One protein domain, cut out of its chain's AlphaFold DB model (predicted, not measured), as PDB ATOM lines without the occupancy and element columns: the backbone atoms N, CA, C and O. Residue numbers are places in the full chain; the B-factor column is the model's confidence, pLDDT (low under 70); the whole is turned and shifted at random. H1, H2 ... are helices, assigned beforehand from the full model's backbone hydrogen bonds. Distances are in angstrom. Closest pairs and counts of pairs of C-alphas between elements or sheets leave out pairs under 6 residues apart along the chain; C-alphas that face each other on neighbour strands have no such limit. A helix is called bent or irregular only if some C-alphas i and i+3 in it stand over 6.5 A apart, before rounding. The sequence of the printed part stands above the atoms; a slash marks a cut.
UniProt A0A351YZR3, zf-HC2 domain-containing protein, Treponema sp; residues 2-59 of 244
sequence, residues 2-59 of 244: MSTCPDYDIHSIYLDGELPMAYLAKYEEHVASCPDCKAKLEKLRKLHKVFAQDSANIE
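Overview. This is residues 2 to 59 of the 244 residues of the protein "zf-HC2 domain-containing protein" of Treponema sp (UniProt A0A351YZR3). Two helices, H2 and the long H3, meet near their ends as a V, and the short H1 sits by its opening, packing on H3. Residues 49 to 59, of which 49 to 56 belong to H3, stick out as an arm that makes the length. The printed part has 58 residues with three named helices, in the order H1, H2, H3, and no named strand; the class is all helix. The whole is loose, with a radius of gyration of the C-alphas of 13.1 A, and spans 46 by 23 by 16 A.

Along the chain. H1, residues 9 to 15, begins at C-alpha 9 at (128.899, 73.020, 79.507) and is 10.1 A long. H2, residues 21 to 33, is 19.3 A long and irregular: C-alphas 22 and 25 are 7.0 A apart. H3, residues 35 to 56, measures 31.4 A from C-alpha 35 at (121.179, 79.614, 65.617) to C-alpha 56 at (134.259, 95.779, 89.083).

Arrangement. H1 touches H3, which meets it with residues 40 to 45 alone. Their closest C-alphas, of His 11 and Leu 41, are 6.0 A apart. They run the same way at a steep tilt of 55 degrees. H1 and H2 are near each other, with 7 pairs of C-alphas within 10 A. H2 and H3 only just touch, only at the corner by their link, with 3 pairs of C-alphas within 8 A; the closest, Val 31 and Lys 38, are 5.4 A apart. They run opposite ways at a steep tilt of 63 degrees. In H1 and H3 every O i to N i+4 pair is within hydrogen-bond range; in H2, 7 of 9 are.

Size, cuts and confidence. The C-alphas farthest apart, of Ser 3 and Glu 59, are 46.6 A apart. The printed part has no cut, and both links are tight. Residues 2 to 3 have pLDDT under 70.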
ATOM      1  N   MET A   2     129.118  68.385  62.326       55.09
ATOM      2  CA  MET A   2     128.563  67.711  63.504       55.09
ATOM      3  C   MET A   2     127.068  68.032  63.504       55.09
ATOM      4  O   MET A   2     126.686  69.181  63.688       55.09
ATOM      5  N   SER A   3     126.234  67.039  63.196       59.84
ATOM      6  CA  SER A   3     124.766  67.154  63.139       59.84
ATOM      7  C   SER A   3     124.112  67.289  64.517       59.84
ATOM      8  O   SER A   3     122.891  67.339  64.620       59.84
ATOM      9  N   THR A   4     124.919  67.311  65.575       78.62
ATOM     10  CA  THR A   4     124.477  67.299  66.963       78.62
ATOM     11  C   THR A   4     125.100  68.489  67.674       78.62
ATOM     12  O   THR A   4     126.304  68.729  67.542       78.62
ATOM     13  N   CYS A   5     124.268  69.242  68.390       82.94
ATOM     14  CA  CYS A   5     124.718  70.356  69.212       82.94
ATOM     15  C   CYS A   5     125.639  69.847  70.335       82.94
ATOM     16  O   CYS A   5     125.400  68.754  70.857       82.94
ATOM     17  N   PRO A   6     126.691  70.603  70.693       83.62
ATOM     18  CA  PRO A   6     127.548  70.268  71.818       83.62
ATOM     19  C   PRO A   6     126.767  70.343  73.134       83.62
ATOM     20  O   PRO A   6     125.700  70.958  73.209       83.62
ATOM     21  N   ASP A   7     127.324  69.710  74.161       82.69
ATOM     22  CA  ASP A   7     126.769  69.764  75.509       82.69
ATOM     23  C   ASP A   7     126.756  71.203  76.047       82.69
ATOM     24  O   ASP A   7     127.558  72.046  75.627       82.69
ATOM     25  N   TYR A   8     125.843  71.484  76.976       80.44
ATOM     26  CA  TYR A   8     125.611  72.832  77.496       80.44
ATOM     27  C   TYR A   8     126.880  73.442  78.118       80.44
ATOM     28  O   TYR A   8     127.185  74.614  77.884       80.44
ATOM     29  N   ASP A   9     127.671  72.619  78.808       86.06
ATOM     30  CA  ASP A   9     128.899  73.020  79.507       86.06
ATOM     31  C   ASP A   9     129.995  73.544  78.566       86.06
ATOM     32  O   ASP A   9     130.863  74.317  78.964       86.06
ATOM     33  N   ILE A  10     129.962  73.186  77.279       90.12
ATOM     34  CA  ILE A  10     130.964  73.674  76.321       90.12
ATOM     35  C   ILE A  10     130.820  75.185  76.100       90.12
ATOM     36  O   ILE A  10     131.807  75.864  75.811       90.12
ATOM     37  N   HIS A  11     129.612  75.739  76.254       90.12
ATOM     38  CA  HIS A  11     129.391  77.175  76.102       90.12
ATOM     39  C   HIS A  11     130.023  77.996  77.237       90.12
ATOM     40  O   HIS A  11     130.543  79.075  76.954       90.12
ATOM     41  N   SER A  12     130.011  77.504  78.482       90.44
ATOM     42  CA  SER A  12     130.673  78.169  79.616       90.44
ATOM     43  C   SER A  12     132.192  78.035  79.526       90.44
ATOM     44  O   SER A  12     132.883  79.045  79.571       90.44
ATOM     45  N   ILE A  13     132.706  76.835  79.239       91.56
ATOM     46  CA  ILE A  13     134.148  76.582  79.049       91.56
ATOM     47  C   ILE A  13     134.737  77.471  77.942       91.56
ATOM     48  O   ILE A  13     135.846  77.992  78.060       91.56
ATOM     49  N   TYR A  14     133.994  77.660  76.846       91.94
ATOM     50  CA  TYR A  14     134.387  78.576  75.776       91.94
ATOM     51  C   TYR A  14     134.425  80.037  76.244       91.94
ATOM     52  O   TYR A  14     135.332  80.775  75.864       91.94
ATOM     53  N   LEU A  15     133.452  80.460  77.056       91.06
ATOM     54  CA  LEU A  15     133.371  81.825  77.571       91.06
ATOM     55  C   LEU A  15     134.512  82.142  78.549       91.06
ATOM     56  O   LEU A  15     135.061  83.240  78.489       91.06
ATOM     57  N   ASP A  16     134.896  81.164  79.370       90.25
ATOM     58  CA  ASP A  16     135.984  81.267  80.349       90.25
ATOM     59  C   ASP A  16     137.381  81.144  79.704       90.25
ATOM     60  O   ASP A  16     138.403  81.383  80.347       90.25
ATOM     61  N   GLY A  17     137.447  80.805  78.410       90.62
ATOM     62  CA  GLY A  17     138.702  80.670  77.665       90.62
ATOM     63  C   GLY A  17     139.476  79.384  77.969       90.62
ATOM     64  O   GLY A  17     140.646  79.269  77.607       90.62
ATOM     65  N   GLU A  18     138.834  78.400  78.598       92.75
ATOM     66  CA  GLU A  18     139.442  77.116  78.965       92.75
ATOM     67  C   GLU A  18     139.378  76.076  77.830       92.75
ATOM     68  O   GLU A  18     139.932  74.978  77.941       92.75
ATOM     69  N   LEU A  19     138.717  76.402  76.711       90.75
ATOM     70  CA  LEU A  19     138.562  75.470  75.597       90.75
ATOM     71  C   LEU A  19     139.907  75.234  74.875       90.75
ATOM     72  O   LEU A  19     140.513  76.184  74.371       90.75
ATOM     73  N   PRO A  20     140.373  73.976  74.733       91.00
ATOM     74  CA  PRO A  20     141.633  73.701  74.055       91.00
ATOM     75  C   PRO A  20     141.615  74.153  72.590       91.00
ATOM     76  O   PRO A  20     140.643  73.925  71.867       91.00
ATOM     77  N   MET A  21     142.745  74.688  72.114       87.62
ATOM     78  CA  MET A  21     142.888  75.247  70.757       87.62
ATOM     79  C   MET A  21     142.453  74.296  69.631       87.62
ATOM     80  O   MET A  21     141.967  74.739  68.593       87.62
ATOM     81  N   ALA A  22     142.584  72.982  69.836       87.75
ATOM     82  CA  ALA A  22     142.182  71.959  68.868       87.75
ATOM     83  C   ALA A  22     140.663  71.914  68.597       87.75
ATOM     84  O   ALA A  22     140.242  71.441  67.538       87.75
ATOM     85  N   TYR A  23     139.842  72.383  69.542       86.75
ATOM     86  CA  TYR A  23     138.380  72.345  69.462       86.75
ATOM     87  C   TYR A  23     137.753  73.708  69.153       86.75
ATOM     88  O   TYR A  23     136.618  73.731  68.681       86.75
ATOM     89  N   LEU A  24     138.491  74.814  69.325       89.69
ATOM     90  CA  LEU A  24     138.006  76.173  69.047       89.69
ATOM     91  C   LEU A  24     137.482  76.325  67.619       89.69
ATOM     92  O   LEU A  24     136.320  76.668  67.435       89.69
ATOM     93  N   ALA A  25     138.288  75.974  66.613       89.06
ATOM     94  CA  ALA A  25     137.901  76.151  65.211       89.06
ATOM     95  C   ALA A  25     136.613  75.386  64.850       89.06
ATOM     96  O   ALA A  25     135.742  75.909  64.159       89.06
ATOM     97  N   LYS A  26     136.459  74.159  65.366       88.50
ATOM     98  CA  LYS A  26     135.258  73.335  65.139       88.50
ATOM     99  C   LYS A  26     134.032  73.911  65.843       88.50
ATOM    100  O   LYS A  26     132.925  73.841  65.315       88.50
ATOM    101  N   TYR A  27     134.225  74.448  67.043       90.56
ATOM    102  CA  TYR A  27     133.159  75.056  67.823       90.56
ATOM    103  C   TYR A  27     132.687  76.378  67.208       90.56
ATOM    104  O   TYR A  27     131.486  76.585  67.065       90.56
ATOM    105  N   GLU A  28     133.606  77.239  66.775       90.56
ATOM    106  CA  GLU A  28     133.280  78.502  66.103       90.56
ATOM    107  C   GLU A  28     132.529  78.270  64.787       90.56
ATOM    108  O   GLU A  28     131.519  78.929  64.531       90.56
ATOM    109  N   GLU A  29     132.948  77.278  63.992       89.88
ATOM    110  CA  GLU A  29     132.215  76.846  62.796       89.88
ATOM    111  C   GLU A  29     130.794  76.376  63.156       89.88
ATOM    112  O   GLU A  29     129.815  76.760  62.507       89.88
ATOM    113  N   HIS A  30     130.650  75.599  64.235       89.25
ATOM    114  CA  HIS A  30     129.346  75.136  64.701       89.25
ATOM    115  C   HIS A  30     128.444  76.296  65.151       89.25
ATOM    116  O   HIS A  30     127.300  76.377  64.703       89.25
ATOM    117  N   VAL A  31     128.944  77.218  65.977       90.88
ATOM    118  CA  VAL A  31     128.193  78.394  66.457       90.88
ATOM    119  C   VAL A  31     127.791  79.317  65.303       90.88
ATOM    120  O   VAL A  31     126.718  79.918  65.348       90.88
ATOM    121  N   ALA A  32     128.601  79.408  64.246       89.50
ATOM    122  CA  ALA A  32     128.234  80.143  63.038       89.50
ATOM    123  C   ALA A  32     127.074  79.475  62.275       89.50
ATOM    124  O   ALA A  32     126.245  80.172  61.690       89.50
ATOM    125  N   SER A  33     127.002  78.140  62.300       88.00
ATOM    126  CA  SER A  33     125.982  77.359  61.587       88.00
ATOM    127  C   SER A  33     124.673  77.147  62.365       88.00
ATOM    128  O   SER A  33     123.618  77.015  61.749       88.00
ATOM    129  N   CYS A  34     124.720  77.116  63.701       89.88
ATOM    130  CA  CYS A  34     123.585  76.762  64.554       89.88
ATOM    131  C   CYS A  34     123.017  77.995  65.292       89.88
ATOM    132  O   CYS A  34     123.680  78.533  66.187       89.88
ATOM    133  N   PRO A  35     121.778  78.438  64.981       88.75
ATOM    134  CA  PRO A  35     121.179  79.614  65.617       88.75
ATOM    135  C   PRO A  35     120.871  79.403  67.108       88.75
ATOM    136  O   PRO A  35     121.007  80.345  67.889       88.75
ATOM    137  N   ASP A  36     120.533  78.181  67.525       88.50
ATOM    138  CA  ASP A  36     120.185  77.871  68.918       88.50
ATOM    139  C   ASP A  36     121.409  77.966  69.837       88.50
ATOM    140  O   ASP A  36     121.374  78.611  70.887       88.50
ATOM    141  N   CYS A  37     122.530  77.380  69.409       89.75
ATOM    142  CA  CYS A  37     123.810  77.462  70.112       89.75
ATOM    143  C   CYS A  37     124.311  78.906  70.198       89.75
ATOM    144  O   CYS A  37     124.834  79.319  71.233       89.75
ATOM    145  N   LYS A  38     124.098  79.702  69.142       90.12
ATOM    146  CA  LYS A  38     124.399  81.134  69.152       90.12
ATOM    147  C   LYS A  38     123.536  81.887  70.168       90.12
ATOM    148  O   LYS A  38     124.074  82.683  70.930       90.12
ATOM    149  N   ALA A  39     122.232  81.617  70.225       89.88
ATOM    150  CA  ALA A  39     121.336  82.249  71.193       89.88
ATOM    151  C   ALA A  39     121.739  81.935  72.645       89.88
ATOM    152  O   ALA A  39     121.808  82.849  73.466       89.88
ATOM    153  N   LYS A  40     122.075  80.674  72.952       90.12
ATOM    154  CA  LYS A  40     122.565  80.260  74.282       90.12
ATOM    155  C   LYS A  40     123.867  80.963  74.668       90.12
ATOM    156  O   LYS A  40     123.978  81.492  75.772       90.12
ATOM    157  N   LEU A  41     124.821  81.035  73.741       91.44
ATOM    158  CA  LEU A  41     126.093  81.725  73.955       91.44
ATOM    159  C   LEU A  41     125.867  83.225  74.229       91.44
ATOM    160  O   LEU A  41     126.443  83.786  75.158       91.44
ATOM    161  N   GLU A  42     124.969  83.876  73.486       91.00
ATOM    162  CA  GLU A  42     124.607  85.277  73.735       91.00
ATOM    163  C   GLU A  42     123.944  85.492  75.108       91.00
ATOM    164  O   GLU A  42     124.224  86.498  75.763       91.00
ATOM    165  N   LYS A  43     123.107  84.558  75.588       90.69
ATOM    166  CA  LYS A  43     122.558  84.614  76.959       90.69
ATOM    167  C   LYS A  43     123.681  84.567  78.000       90.69
ATOM    168  O   LYS A  43     123.746  85.441  78.865       90.69
ATOM    169  N   LEU A  44     124.605  83.614  77.873       91.44
ATOM    170  CA  LEU A  44     125.747  83.477  78.784       91.44
ATOM    171  C   LEU A  44     126.679  84.697  78.742       91.44
ATOM    172  O   LEU A  44     127.099  85.181  79.788       91.44
ATOM    173  N   ARG A  45     126.929  85.278  77.561       92.56
ATOM    174  CA  ARG A  45     127.698  86.531  77.417       92.56
ATOM    175  C   ARG A  45     127.069  87.695  78.172       92.56
ATOM    176  O   ARG A  45     127.788  88.485  78.784       92.56
ATOM    177  N   LYS A  46     125.739  87.820  78.129       92.44
ATOM    178  CA  LYS A  46     125.022  88.860  78.882       92.44
ATOM    179  C   LYS A  46     125.201  88.665  80.384       92.44
ATOM    180  O   LYS A  46     125.544  89.627  81.061       92.44
ATOM    181  N   LEU A  47     125.036  87.437  80.877       91.25
ATOM    182  CA  LEU A  47     125.244  87.112  82.292       91.25
ATOM    183  C   LEU A  47     126.683  87.395  82.734       91.25
ATOM    184  O   LEU A  47     126.895  88.096  83.719       91.25
ATOM    185  N   HIS A  48     127.670  86.951  81.957       91.56
ATOM    186  CA  HIS A  48     129.075  87.233  82.231       91.56
ATOM    187  C   HIS A  48     129.363  88.736  82.268       91.56
ATOM    188  O   HIS A  48     130.084  89.203  83.141       91.56
ATOM    189  N   LYS A  49     128.774  89.529  81.364       90.75
ATOM    190  CA  LYS A  49     128.922  90.988  81.394       90.75
ATOM    191  C   LYS A  49     128.339  91.601  82.671       90.75
ATOM    192  O   LYS A  49     128.967  92.495  83.228       90.75
ATOM    193  N   VAL A  50     127.177  91.129  83.127       91.69
ATOM    194  CA  VAL A  50     126.563  91.589  84.383       91.69
ATOM    195  C   VAL A  50     127.469  91.264  85.568       91.69
ATOM    196  O   VAL A  50     127.786  92.160  86.342       91.69
ATOM    197  N   PHE A  51     127.964  90.029  85.672       90.56
ATOM    198  CA  PHE A  51     128.877  89.645  86.753       90.56
ATOM    199  C   PHE A  51     130.221  90.369  86.682       90.56
ATOM    200  O   PHE A  51     130.747  90.773  87.712       90.56
ATOM    201  N   ALA A  52     130.757  90.606  85.486       89.50
ATOM    202  CA  ALA A  52     131.975  91.388  85.316       89.50
ATOM    203  C   ALA A  52     131.782  92.835  85.801       89.50
ATOM    204  O   ALA A  52     132.642  93.369  86.498       89.50
ATOM    205  N   GLN A  53     130.643  93.455  85.482       90.06
ATOM    206  CA  GLN A  53     130.301  94.797  85.958       90.06
ATOM    207  C   GLN A  53     130.105  94.840  87.473       90.06
ATOM    208  O   GLN A  53     130.635  95.736  88.123       90.06
ATOM    209  N   ASP A  54     129.387  93.867  88.033       89.44
ATOM    210  CA  ASP A  54     129.189  93.756  89.476       89.44
ATOM    211  C   ASP A  54     130.531  93.580  90.198       89.44
ATOM    212  O   ASP A  54     130.849  94.337  91.108       89.44
ATOM    213  N   SER A  55     131.390  92.687  89.694       88.75
ATOM    214  CA  SER A  55     132.726  92.452  90.249       88.75
ATOM    215  C   SER A  55     133.615  93.699  90.230       88.75
ATOM    216  O   SER A  55     134.361  93.934  91.178       88.75
ATOM    217  N   ALA A  56     133.508  94.532  89.189       84.75
ATOM    218  CA  ALA A  56     134.259  95.779  89.083       84.75
ATOM    219  C   ALA A  56     133.793  96.836  90.098       84.75
ATOM    220  O   ALA A  56     134.570  97.717  90.460       84.75
ATOM    221  N   ASN A  57     132.549  96.736  90.572       85.56
ATOM    222  CA  ASN A  57     131.987  97.621  91.590       85.56
ATOM    223  C   ASN A  57     132.307  97.162  93.022       85.56
ATOM    224  O   ASN A  57     131.996  97.877  93.979       85.56
ATOM    225  N   ILE A  58     132.930  95.992  93.199       84.56
ATOM    226  CA  ILE A  58     133.364  95.514  94.511       84.56
ATOM    227  C   ILE A  58     134.652  96.247  94.902       84.56
ATOM    228  O   ILE A  58     135.764  95.805  94.618       84.56
ATOM    229  N   GLU A  59     134.505  97.378  95.590       82.06
ATOM    230  CA  GLU A  59     135.635  98.084  96.192       82.06
ATOM    231  C   GLU A  59     135.890  97.572  97.617       82.06
ATOM    232  O   GLU A  59     135.066  97.706  98.528       82.06
TER     233      GLU A  59